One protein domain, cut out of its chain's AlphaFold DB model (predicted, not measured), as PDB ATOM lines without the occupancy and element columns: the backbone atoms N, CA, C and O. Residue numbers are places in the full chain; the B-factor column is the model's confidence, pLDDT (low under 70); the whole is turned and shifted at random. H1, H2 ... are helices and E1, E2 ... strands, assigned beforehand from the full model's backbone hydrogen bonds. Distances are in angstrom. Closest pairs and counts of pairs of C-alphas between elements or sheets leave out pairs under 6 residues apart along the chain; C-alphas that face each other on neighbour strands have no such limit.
ATOM      1  N   VAL A 886      10.132   4.079  33.917       97.00
ATOM      2  CA  VAL A 886       8.795   4.321  33.367       97.00
ATOM      3  C   VAL A 886       8.893   4.352  31.846       97.00
ATOM      4  O   VAL A 886       9.671   5.129  31.290       97.00
ATOM      5  N   LYS A 887       8.082   3.536  31.166       96.56
ATOM      6  CA  LYS A 887       7.969   3.544  29.702       96.56
ATOM      7  C   LYS A 887       6.933   4.575  29.248       96.56
ATOM      8  O   LYS A 887       5.814   4.589  29.756       96.56
ATOM      9  N   VAL A 888       7.306   5.428  28.297       95.94
ATOM     10  CA  VAL A 888       6.457   6.443  27.654       95.94
ATOM     11  C   VAL A 888       6.598   6.288  26.145       95.94
ATOM     12  O   VAL A 888       7.601   6.706  25.565       95.94
ATOM     13  N   GLY A 889       5.612   5.646  25.517       93.12
ATOM     14  CA  GLY A 889       5.740   5.215  24.125       93.12
ATOM     15  C   GLY A 889       6.939   4.278  23.961       93.12
ATOM     16  O   GLY A 889       7.059   3.298  24.697       93.12
ATOM     17  N   GLY A 890       7.846   4.600  23.036       93.94
ATOM     18  CA  GLY A 890       9.090   3.848  22.828       93.94
ATOM     19  C   GLY A 890      10.224   4.173  23.812       93.94
ATOM     20  O   GLY A 890      11.257   3.509  23.780       93.94
ATOM     21  N   LEU A 891      10.075   5.185  24.673       96.06
ATOM     22  CA  LEU A 891      11.153   5.678  25.539       96.06
ATOM     23  C   LEU A 891      11.061   5.093  26.952       96.06
ATOM     24  O   LEU A 891      10.009   5.154  27.584       96.06
ATOM     25  N   THR A 892      12.177   4.591  27.482       96.94
ATOM     26  CA  THR A 892      12.300   4.191  28.895       96.94
ATOM     27  C   THR A 892      13.039   5.290  29.656       96.94
ATOM     28  O   THR A 892      14.119   5.703  29.247       96.94
ATOM     29  N   LEU A 893      12.444   5.803  30.733       96.88
ATOM     30  CA  LEU A 893      12.953   6.939  31.509       96.88
ATOM     31  C   LEU A 893      13.092   6.561  32.982       96.88
ATOM     32  O   LEU A 893      12.232   5.858  33.510       96.88
ATOM     33  N   SER A 894      14.077   7.115  33.691       96.88
ATOM     34  CA  SER A 894      14.049   7.089  35.158       96.88
ATOM     35  C   SER A 894      12.846   7.883  35.688       96.88
ATOM     36  O   SER A 894      12.378   8.853  35.069       96.88
ATOM     37  N   ARG A 895      12.313   7.497  36.852       96.00
ATOM     38  CA  ARG A 895      11.157   8.170  37.469       96.00
ATOM     39  C   ARG A 895      11.361   9.685  37.693       96.00
ATOM     40  O   ARG A 895      10.404  10.431  37.449       96.00
ATOM     41  N   PRO A 896      12.558  10.190  38.070       96.50
ATOM     42  CA  PRO A 896      12.836  11.629  38.098       96.50
ATOM     43  C   PRO A 896      12.719  12.298  36.720       96.50
ATOM     44  O   PRO A 896      12.086  13.352  36.599       96.50
ATOM     45  N   ALA A 897      13.251  11.672  35.661       96.81
ATOM     46  CA  ALA A 897      13.175  12.196  34.297       96.81
ATOM     47  C   ALA A 897      11.725  12.239  33.781       96.81
ATOM     48  O   ALA A 897      11.287  13.270  33.262       96.81
ATOM     49  N   TYR A 898      10.945  11.173  34.001       97.38
ATOM     50  CA  TYR A 898       9.511  11.144  33.694       97.38
ATOM     51  C   TYR A 898       8.760  12.312  34.357       97.38
ATOM     52  O   TYR A 898       8.018  13.042  33.695       97.38
ATOM     53  N   ASN A 899       8.993  12.541  35.653       96.56
ATOM     54  CA  ASN A 899       8.350  13.626  36.393       96.56
ATOM     55  C   ASN A 899       8.748  15.014  35.857       96.56
ATOM     56  O   ASN A 899       7.868  15.856  35.659       96.56
ATOM     57  N   LYS A 900      10.035  15.240  35.548       97.44
ATOM     58  CA  LYS A 900      10.542  16.481  34.929       97.44
ATOM     59  C   LYS A 900       9.802  16.798  33.624       97.44
ATOM     60  O   LYS A 900       9.263  17.899  33.469       97.44
ATOM     61  N   TRP A 901       9.707  15.827  32.714       97.94
ATOM     62  CA  TRP A 901       9.020  15.997  31.431       97.94
ATOM     63  C   TRP A 901       7.508  16.181  31.586       97.94
ATOM     64  O   TRP A 901       6.932  17.092  30.990       97.94
ATOM     65  N   ARG A 902       6.866  15.397  32.459       97.62
ATOM     66  CA  ARG A 902       5.428  15.498  32.750       97.62
ATOM     67  C   ARG A 902       5.051  16.859  33.340       97.62
ATOM     68  O   ARG A 902       4.016  17.420  32.975       97.62
ATOM     69  N   MET A 903       5.885  17.426  34.216       97.38
ATOM     70  CA  MET A 903       5.691  18.784  34.733       97.38
ATOM     71  C   MET A 903       5.864  19.848  33.643       97.38
ATOM     72  O   MET A 903       5.078  20.796  33.610       97.38
ATOM     73  N   LYS A 904       6.833  19.690  32.728       98.00
ATOM     74  CA  LYS A 904       7.026  20.605  31.589       98.00
ATOM     75  C   LYS A 904       5.821  20.578  30.638       98.00
ATOM     76  O   LYS A 904       5.266  21.639  30.359       98.00
ATOM     77  N   LEU A 905       5.330  19.389  30.268       97.94
ATOM     78  CA  LEU A 905       4.110  19.221  29.463       97.94
ATOM     79  C   LEU A 905       2.892  19.872  30.136       97.94
ATOM     80  O   LEU A 905       2.181  20.655  29.513       97.94
ATOM     81  N   ASN A 906       2.669  19.605  31.427       97.31
ATOM     82  CA  ASN A 906       1.557  20.208  32.167       97.31
ATOM     83  C   ASN A 906       1.650  21.746  32.225       97.31
ATOM     84  O   ASN A 906       0.619  22.404  32.125       97.31
ATOM     85  N   ARG A 907       2.851  22.332  32.354       97.44
ATOM     86  CA  ARG A 907       3.039  23.797  32.319       97.44
ATOM     87  C   ARG A 907       2.755  24.396  30.937       97.44
ATOM     88  O   ARG A 907       2.173  25.470  30.879       97.44
ATOM     89  N   MET A 908       3.136  23.715  29.855       97.31
ATOM     90  CA  MET A 908       2.904  24.171  28.476       97.31
ATOM     91  C   MET A 908       1.438  24.039  28.042       97.31
ATOM     92  O   MET A 908       0.921  24.898  27.330       97.31
ATOM     93  N   CYS A 909       0.764  22.969  28.468       97.56
ATOM     94  CA  CYS A 909      -0.619  22.690  28.091       97.56
ATOM     95  C   CYS A 909      -1.661  23.330  29.023       97.56
ATOM     96  O   CYS A 909      -2.825  23.400  28.638       97.56
ATOM     97  N   ALA A 910      -1.301  23.805  30.221       97.06
ATOM     98  CA  ALA A 910      -2.237  24.546  31.068       97.06
ATOM     99  C   ALA A 910      -2.472  25.977  30.551       97.06
ATOM    100  O   ALA A 910      -1.593  26.610  29.965       97.06
ATOM    101  N   ARG A 911      -3.657  26.535  30.828       96.94
ATOM    102  CA  ARG A 911      -3.920  27.968  30.618       96.94
ATOM    103  C   ARG A 911      -3.075  28.786  31.594       96.94
ATOM    104  O   ARG A 911      -3.091  28.519  32.795       96.94
ATOM    105  N   LYS A 912      -2.374  29.810  31.099       95.44
ATOM    106  CA  LYS A 912      -1.602  30.731  31.946       95.44
ATOM    107  C   LYS A 912      -2.536  31.456  32.914       95.44
ATOM    108  O   LYS A 912      -3.428  32.180  32.480       95.44
ATOM    109  N   ALA A 913      -2.302  31.307  34.220       90.69
ATOM    110  CA  ALA A 913      -3.167  31.863  35.266       90.69
ATOM    111  C   ALA A 913      -3.349  33.393  35.180       90.69
ATOM    112  O   ALA A 913      -4.391  33.909  35.569       90.69
ATOM    113  N   THR A 914      -2.357  34.112  34.647       91.81
ATOM    114  CA  THR A 914      -2.378  35.576  34.496       91.81
ATOM    115  C   THR A 914      -3.156  36.070  33.277       91.81
ATOM    116  O   THR A 914      -3.696  37.170  33.320       91.81
ATOM    117  N   SER A 915      -3.215  35.297  32.186       93.75
ATOM    118  CA  SER A 915      -3.758  35.760  30.897       93.75
ATOM    119  C   SER A 915      -4.936  34.939  30.366       93.75
ATOM    120  O   SER A 915      -5.579  35.360  29.409       93.75
ATOM    121  N   GLY A 916      -5.191  33.745  30.913       94.38
ATOM    122  CA  GLY A 916      -6.180  32.783  30.409       94.38
ATOM    123  C   GLY A 916      -5.842  32.157  29.045       94.38
ATOM    124  O   GLY A 916      -6.515  31.209  28.619       94.38
ATOM    125  N   LYS A 917      -4.795  32.656  28.371       96.19
ATOM    126  CA  LYS A 917      -4.311  32.171  27.076       96.19
ATOM    127  C   LYS A 917      -3.555  30.852  27.251       96.19
ATOM    128  O   LYS A 917      -2.896  30.623  28.269       96.19
ATOM    129  N   LEU A 918      -3.669  29.989  26.248       97.00
ATOM    130  CA  LEU A 918      -2.870  28.774  26.122       97.00
ATOM    131  C   LEU A 918      -1.525  29.115  25.477       97.00
ATOM    132  O   LEU A 918      -1.458  29.996  24.622       97.00
ATOM    133  N   ASP A 919      -0.466  28.419  25.887       96.50
ATOM    134  CA  ASP A 919       0.832  28.512  25.212       96.50
ATOM    135  C   ASP A 919       0.900  27.639  23.955       96.50
ATOM    136  O   ASP A 919       1.651  27.965  23.038       96.50
ATOM    137  N   VAL A 920       0.132  26.551  23.918       98.00
ATOM    138  CA  VAL A 920       0.009  25.633  22.778       98.00
ATOM    139  C   VAL A 920      -1.324  25.845  22.043       98.00
ATOM    140  O   VAL A 920      -2.285  26.307  22.663       98.00
ATOM    141  N   PRO A 921      -1.418  25.483  20.751       97.94
ATOM    142  CA  PRO A 921      -2.684  25.414  20.017       97.94
ATOM    143  C   PRO A 921      -3.797  24.637  20.749       97.94
ATOM    144  O   PRO A 921      -3.538  23.688  21.498       97.94
ATOM    145  N   GLU A 922      -5.059  25.038  20.541       97.62
ATOM    146  CA  GLU A 922      -6.207  24.473  21.272       97.62
ATOM    147  C   GLU A 922      -6.420  22.974  21.028       97.62
ATOM    148  O   GLU A 922      -6.925  22.272  21.900       97.62
ATOM    149  N   ASP A 923      -6.042  22.471  19.857       96.81
ATOM    150  CA  ASP A 923      -6.124  21.057  19.503       96.81
ATOM    151  C   ASP A 923      -5.094  20.208  20.270       96.81
ATOM    152  O   ASP A 923      -5.398  19.072  20.621       96.81
ATOM    153  N   ILE A 924      -3.916  20.755  20.592       97.81
ATOM    154  CA  ILE A 924      -2.938  20.110  21.486       97.81
ATOM    155  C   ILE A 924      -3.449  20.146  22.933       97.81
ATOM    156  O   ILE A 924      -3.330  19.162  23.662       97.81
ATOM    157  N   HIS A 925      -4.067  21.256  23.351       97.75
ATOM    158  CA  HIS A 925      -4.684  21.358  24.677       97.75
ATOM    159  C   HIS A 925      -5.830  20.349  24.871       97.75
ATOM    160  O   HIS A 925      -5.904  19.732  25.931       97.75
ATOM    161  N   LYS A 926      -6.674  20.132  23.850       97.06
ATOM    162  CA  LYS A 926      -7.721  19.091  23.858       97.06
ATOM    163  C   LYS A 926      -7.114  17.699  24.047       97.06
ATOM    164  O   LYS A 926      -7.393  17.074  25.064       97.06
ATOM    165  N   THR A 927      -6.159  17.300  23.201       96.94
ATOM    166  CA  THR A 927      -5.455  16.005  23.321       96.94
ATOM    167  C   THR A 927      -4.732  15.812  24.671       96.94
ATOM    168  O   THR A 927      -4.509  14.683  25.092       96.94
ATOM    169  N   TRP A 928      -4.371  16.887  25.386       97.50
ATOM    170  CA  TRP A 928      -3.802  16.815  26.744       97.50
ATOM    171  C   TRP A 928      -4.850  16.708  27.872       97.50
ATOM    172  O   TRP A 928      -4.536  16.176  28.946       97.50
ATOM    173  N   LEU A 929      -6.060  17.244  27.659       96.38
ATOM    174  CA  LEU A 929      -7.215  17.063  28.549       96.38
ATOM    175  C   LEU A 929      -7.789  15.647  28.425       96.38
ATOM    176  O   LEU A 929      -8.198  15.068  29.434       96.38
ATOM    177  N   ASP A 930      -7.762  15.092  27.213       93.31
ATOM    178  CA  ASP A 930      -8.122  13.710  26.923       93.31
ATOM    179  C   ASP A 930      -7.137  12.765  27.639       93.31
ATOM    180  O   ASP A 930      -5.963  12.625  27.290       93.31
ATOM    181  N   LYS A 931      -7.603  12.155  28.735       87.25
ATOM    182  CA  LYS A 931      -6.788  11.272  29.584       87.25
ATOM    183  C   LYS A 931      -6.447   9.978  28.834       87.25
ATOM    184  O   LYS A 931      -7.330   9.365  28.245       87.25
ATOM    185  N   GLY A 932      -5.206   9.506  28.963       92.19
ATOM    186  CA  GLY A 932      -4.749   8.224  28.414       92.19
ATOM    187  C   GLY A 932      -3.651   8.389  27.365       92.19
ATOM    188  O   GLY A 932      -2.863   9.332  27.434       92.19
ATOM    189  N   SER A 933      -3.622   7.483  26.385       91.75
ATOM    190  CA  SER A 933      -2.549   7.347  25.386       91.75
ATOM    191  C   SER A 933      -2.241   8.624  24.599       91.75
ATOM    192  O   SER A 933      -1.076   8.883  24.307       91.75
ATOM    193  N   GLY A 934      -3.240   9.467  24.310       93.75
ATOM    194  CA  GLY A 934      -3.026  10.767  23.662       93.75
ATOM    195  C   GLY A 934      -2.081  11.676  24.457       93.75
ATOM    196  O   GLY A 934      -1.182  12.298  23.889       93.75
ATOM    197  N   LYS A 935      -2.203  11.683  25.789       96.06
ATOM    198  CA  LYS A 935      -1.325  12.451  26.677       96.06
ATOM    199  C   LYS A 935       0.091  11.880  26.745       96.06
ATOM    200  O   LYS A 935       1.044  12.657  26.817       96.06
ATOM    201  N   ASP A 936       0.235  10.559  26.696       96.25
ATOM    202  CA  ASP A 936       1.546   9.904  26.696       96.25
ATOM    203  C   ASP A 936       2.264  10.083  25.345       96.25
ATOM    204  O   ASP A 936       3.461  10.355  25.331       96.25
ATOM    205  N   GLY A 937       1.537  10.084  24.221       96.88
ATOM    206  CA  GLY A 937       2.079  10.439  22.902       96.88
ATOM    207  C   GLY A 937       2.516  11.908  22.797       96.88
ATOM    208  O   GLY A 937       3.550  12.213  22.196       96.88
ATOM    209  N   LEU A 938       1.792  12.836  23.440       97.94
ATOM    210  CA  LEU A 938       2.261  14.219  23.602       97.94
ATOM    211  C   LEU A 938       3.517  14.294  24.484       97.94
ATOM    212  O   LEU A 938       4.426  15.064  24.181       97.94
ATOM    213  N   LEU A 939       3.598  13.501  25.556       98.12
ATOM    214  CA  LEU A 939       4.776  13.462  26.424       98.12
ATOM    215  C   LEU A 939       6.004  12.927  25.675       98.12
ATOM    216  O   LEU A 939       7.056  13.558  25.722       98.12
ATOM    217  N   GLU A 940       5.857  11.832  24.929       98.00
ATOM    218  CA  GLU A 940       6.900  11.282  24.057       98.00
ATOM    219  C   GLU A 940       7.362  12.308  23.014       98.00
ATOM    220  O   GLU A 940       8.561  12.543  22.863       98.00
ATOM    221  N   THR A 941       6.427  12.987  22.341       98.19
ATOM    222  CA  THR A 941       6.758  14.021  21.344       98.19
ATOM    223  C   THR A 941       7.491  15.208  21.977       98.19
ATOM    224  O   THR A 941       8.412  15.758  21.370       98.19
ATOM    225  N   LEU A 942       7.143  15.588  23.212       98.38
ATOM    226  CA  LEU A 942       7.853  16.627  23.960       98.38
ATOM    227  C   LEU A 942       9.290  16.199  24.288       98.38
ATOM    228  O   LEU A 942      10.207  16.995  24.107       98.38
ATOM    229  N   ILE A 943       9.501  14.949  24.714       98.19
ATOM    230  CA  ILE A 943      10.837  14.408  25.010       98.19
ATOM    231  C   ILE A 943      11.693  14.354  23.737       98.19
ATOM    232  O   ILE A 943      12.814  14.853  23.740       98.19
ATOM    233  N   ARG A 944      11.138  13.858  22.618       97.62
ATOM    234  CA  ARG A 944      11.794  13.853  21.292       97.62
ATOM    235  C   ARG A 944      12.090  15.258  20.739       97.62
ATOM    236  O   ARG A 944      12.841  15.389  19.780       97.62
ATOM    237  N   SER A 945      11.502  16.300  21.325       98.19
ATOM    238  CA  SER A 945      11.776  17.712  21.010       98.19
ATOM    239  C   SER A 945      12.741  18.366  22.009       98.19
ATOM    240  O   SER A 945      12.837  19.587  22.045       98.19
ATOM    241  N   ASN A 946      13.370  17.592  22.908       97.38
ATOM    242  CA  ASN A 946      14.133  18.075  24.075       97.38
ATOM    243  C   ASN A 946      13.347  19.096  24.948       97.38
ATOM    244  O   ASN A 946      13.873  19.949  25.669       97.38
ATOM    245  N   GLY A 947      12.019  19.023  24.862       97.06
ATOM    246  CA  GLY A 947      11.054  19.997  25.352       97.06
ATOM    247  C   GLY A 947      11.211  21.424  24.843       97.06
ATOM    248  O   GLY A 947      10.738  22.328  25.533       97.06
ATOM    249  N   ASP A 948      11.855  21.666  23.706       98.00
ATOM    250  CA  ASP A 948      11.621  22.927  23.019       98.00
ATOM    251  C   ASP A 948      10.134  23.043  22.636       98.00
ATOM    252  O   ASP A 948       9.484  22.068  22.245       98.00
ATOM    253  N   LYS A 949       9.574  24.243  22.811       97.62
ATOM    254  CA  LYS A 949       8.146  24.497  22.617       97.62
ATOM    255  C   LYS A 949       7.775  24.493  21.137       97.62
ATOM    256  O   LYS A 949       6.710  23.984  20.789       97.62
ATOM    257  N   GLU A 950       8.607  25.085  20.292       97.56
ATOM    258  CA  GLU A 950       8.292  25.314  18.884       97.56
ATOM    259  C   GLU A 950       8.503  24.035  18.079       97.56
ATOM    260  O   GLU A 950       7.612  23.637  17.329       97.56
ATOM    261  N   GLN A 951       9.588  23.300  18.347       97.94
ATOM    262  CA  GLN A 951       9.786  21.944  17.844       97.94
ATOM    263  C   GLN A 951       8.670  20.996  18.294       97.94
ATOM    264  O   GLN A 951       8.153  20.244  17.468       97.94
ATOM    265  N   PHE A 952       8.241  21.050  19.562       98.31
ATOM    266  CA  PHE A 952       7.128  20.227  20.049       98.31
ATOM    267  C   PHE A 952       5.829  20.508  19.289       98.31
ATOM    268  O   PHE A 952       5.209  19.577  18.776       98.31
ATOM    269  N   VAL A 953       5.431  21.781  19.170       98.06
ATOM    270  CA  VAL A 953       4.225  22.158  18.418       98.06
ATOM    271  C   VAL A 953       4.363  21.745  16.950       98.06
ATOM    272  O   VAL A 953       3.469  21.079  16.435       98.06
ATOM    273  N   ARG A 954       5.504  22.028  16.304       97.75
ATOM    274  CA  ARG A 954       5.783  21.648  14.909       97.75
ATOM    275  C   ARG A 954       5.670  20.137  14.696       97.75
ATOM    276  O   ARG A 954       4.995  19.723  13.758       97.75
ATOM    277  N   ARG A 955       6.263  19.305  15.563       97.69
ATOM    278  CA  ARG A 955       6.185  17.834  15.464       97.69
ATOM    279  C   ARG A 955       4.762  17.311  15.677       97.69
ATOM    280  O   ARG A 955       4.334  16.449  14.917       97.69
ATOM    281  N   VAL A 956       4.009  17.838  16.649       97.38
ATOM    282  CA  VAL A 956       2.605  17.431  16.866       97.38
ATOM    283  C   VAL A 956       1.719  17.836  15.682       97.38
ATOM    284  O   VAL A 956       0.890  17.041  15.245       97.38
ATOM    285  N   THR A 957       1.904  19.036  15.125       96.19
ATOM    286  CA  THR A 957       1.169  19.482  13.932       96.19
ATOM    287  C   THR A 957       1.525  18.647  12.704       96.19
ATOM    288  O   THR A 957       0.613  18.190  12.021       96.19
ATOM    289  N   LEU A 958       2.813  18.384  12.450       95.06
ATOM    290  CA  LEU A 958       3.248  17.519  11.345       95.06
ATOM    291  C   LEU A 958       2.670  16.107  11.470       95.06
ATOM    292  O   LEU A 958       2.142  15.597  10.488       95.06
ATOM    293  N   LYS A 959       2.674  15.515  12.675       94.38
ATOM    294  CA  LYS A 959       2.098  14.182  12.893       94.38
ATOM    295  C   LYS A 959       0.603  14.133  12.554       94.38
ATOM    296  O   LYS A 959       0.170  13.215  11.869       94.38
ATOM    297  N   LYS A 960      -0.166  15.158  12.943       91.75
ATOM    298  CA  LYS A 960      -1.591  15.276  12.578       91.75
ATOM    299  C   LYS A 960      -1.812  15.490  11.079       91.75
ATOM    300  O   LYS A 960      -2.858  15.107  10.568       91.75
ATOM    301  N   VAL A 961      -0.871  16.122  10.374       91.69
ATOM    302  CA  VAL A 961      -0.933  16.260   8.910       91.69
ATOM    303  C   VAL A 961      -0.634  14.923   8.233       91.69
ATOM    304  O   VAL A 961      -1.383  14.556   7.339       91.69
ATOM    305  N   SER A 962       0.372  14.167   8.692       89.06
ATOM    306  CA  SER A 962       0.660  12.829   8.153       89.06
ATOM    307  C   SER A 962      -0.431  11.804   8.473       89.06
ATOM    308  O   SER A 962      -0.758  10.983   7.630       89.06
ATOM    309  N   GLU A 963      -1.036  11.863   9.665       86.25
ATOM    310  CA  GLU A 963      -2.188  11.017  10.015       86.25
ATOM    311  C   GLU A 963      -3.369  11.308   9.073       86.25
ATOM    312  O   GLU A 963      -3.943  10.382   8.514       86.25
ATOM    313  N   ARG A 964      -3.654  12.588   8.786       80.12
ATOM    314  CA  ARG A 964      -4.694  12.977   7.819       80.12
ATOM    315  C   ARG A 964      -4.365  12.654   6.367       80.12
ATOM    316  O   ARG A 964      -5.293  12.424   5.605       80.12
ATOM    317  N   SER A 965      -3.099  12.711   5.945       76.75
ATOM    318  CA  SER A 965      -2.750  12.328   4.573       76.75
ATOM    319  C   SER A 965      -2.909  10.824   4.385       76.75
ATOM    320  O   SER A 965      -3.473  10.423   3.384       76.75
ATOM    321  N   VAL A 966      -2.536  10.014   5.384       74.06
ATOM    322  CA  VAL A 966      -2.799   8.566   5.369       74.06
ATOM    323  C   VAL A 966      -4.303   8.273   5.385       74.06
ATOM    324  O   VAL A 966      -4.754   7.494   4.557       74.06
ATOM    325  N   GLU A 967      -5.105   8.944   6.224       69.00
ATOM    326  CA  GLU A 967      -6.579   8.831   6.174       69.00
ATOM    327  C   GLU A 967      -7.139   9.203   4.784       69.00
ATOM    328  O   GLU A 967      -8.027   8.525   4.270       69.00
ATOM    329  N   LEU A 968      -6.603  10.250   4.144       67.31
ATOM    330  CA  LEU A 968      -6.999  10.668   2.794       67.31
ATOM    331  C   LEU A 968      -6.509   9.726   1.689       67.31
ATOM    332  O   LEU A 968      -7.186   9.636   0.674       67.31
ATOM    333  N   ASP A 969      -5.386   9.031   1.858       63.75
ATOM    334  CA  ASP A 969      -4.903   8.015   0.916       63.75
ATOM    335  C   ASP A 969      -5.682   6.689   1.084       63.75
ATOM    336  O   ASP A 969      -5.945   5.994   0.102       63.75
ATOM    337  N   GLU A 970      -6.125   6.366   2.308       60.34
ATOM    338  CA  GLU A 970      -7.002   5.225   2.616       60.34
ATOM    339  C   GLU A 970      -8.446   5.440   2.117       60.34
ATOM    340  O   GLU A 970      -9.037   4.528   1.534       60.34
ATOM    341  N   GLU A 971      -9.020   6.640   2.286       54.09
ATOM    342  CA  GLU A 971     -10.318   7.009   1.688       54.09
ATOM    343  C   GLU A 971     -10.210   7.327   0.183       54.09
ATOM    344  O   GLU A 971     -11.181   7.170  -0.561       54.09
ATOM    345  N   GLY A 972      -9.036   7.777  -0.264       46.09
ATOM    346  CA  GLY A 972      -8.748   8.319  -1.594       46.09
ATOM    347  C   GLY A 972      -8.023   7.367  -2.537       46.09
ATOM    348  O   GLY A 972      -7.439   7.816  -3.525       46.09
TER     349      GLY A 972
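Overview. This is residues 886 to 972 of the 1004 residues of the protein "Hypothetical protein" of Symbiodinium necroappetens (UniProt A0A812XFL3). A short helix, H3, is the core of a small helical body: H1 crosses it, H2 packs on it with a crossed line too, and H4 packs on it with residues 949 to 956 before residues 960 to 971 of H4 stick out as a long arm. A small hairpin of two strands, E1 and E2, sits where H1 begins and near H3, and at the other end of the body the loop of residues 912 to 917 sticks out. The printed part has 87 residues with two named strands and then four named helices, in the order E1, E2, H1, H2, H3, H4; the sheet has the order E1, E2 and is antiparallel, and the class is mostly helix. The whole is compact, with a radius of gyration of the C-alphas of 13.9 A, and the C-alphas span 44 by 35 by 23 A, the arm of H4 included.

Arrangement. Start at E1, residues 886 to 888, and go on to E2, residues 891 to 894; they are antiparallel neighbours and a hairpin, with 148 degrees between their directions. Look there for N 886 and O 893, 2.8 A apart and within hydrogen-bond range, and for N 891 and O 888 at 3.0 A. Next comes H1, residues 895 to 909; the closest C-alphas of E1 and H1 are those of Val 886 and Arg 895, 6.1 A apart. H2, residues 922 to 929, and H1 form a helical hairpin: they only just touch, with 3 pairs of C-alphas within 8 A, and run opposite ways at a steep tilt of 41 degrees. The closest C-alphas are those of Cys 909 and His 925, 5.5 A apart, and H1 touches H2 with residue 909 alone. Now find H3, residues 933 to 944, the hub, which touches three other helices. With residues 934 to 938 alone it touches H2, closest at the C-alphas of Trp 928 and Lys 935, 5.0 A, opposite ways at a steep tilt of 67 degrees. It touches H1 about perpendicular, at 77 degrees, closest at the C-alphas of Leu 905 and Leu 939, 6.5 A. The closest C-alphas of E1 and H3 are those of Val 888 and Glu 940, 6.0 A apart. H4, residues 949 to 971, touches H3 with residues 949 to 956 alone, closest at the C-alphas of Leu 942 and Phe 952, 5.4 A, opposite ways at a steep tilt of 53 degrees. H4 is close to but not clearly touching H2, and it is apart from E1 and E2. The helix packing is mostly crossed, with no touching pair at a shallow tilt. In H1, H2, H3 and H4 every O i to N i+4 pair is within hydrogen-bond range.

Along the chain. Find C-alpha 886 at (8.795, 4.321, 33.367), where E1 begins; E1 is 6.5 A long and E2 10.1 A. From C-alpha 895 at (11.157, 8.170, 37.469) H1 runs 20.9 A to C-alpha 909. H2 measures 10.4 A and H3 16.3 A. H4, the longest helix, runs 32.9 A from C-alpha 949 to C-alpha 971 at (-10.318, 7.009, 1.688).

Size, cuts and confidence. The two C-alphas farthest apart are those of Thr 914 and Gly 972, 45.7 A. Without the stretches that stand free, residues 912 to 917 and 960 to 972, the body spans 30 by 21 by 18 A. The link from H1 to H2, 12 residues, is long, and the other links are tight. The printed part has no cut. The mean pLDDT of the printed part is 93.0, and residues 967 to 972 of the model are under 70.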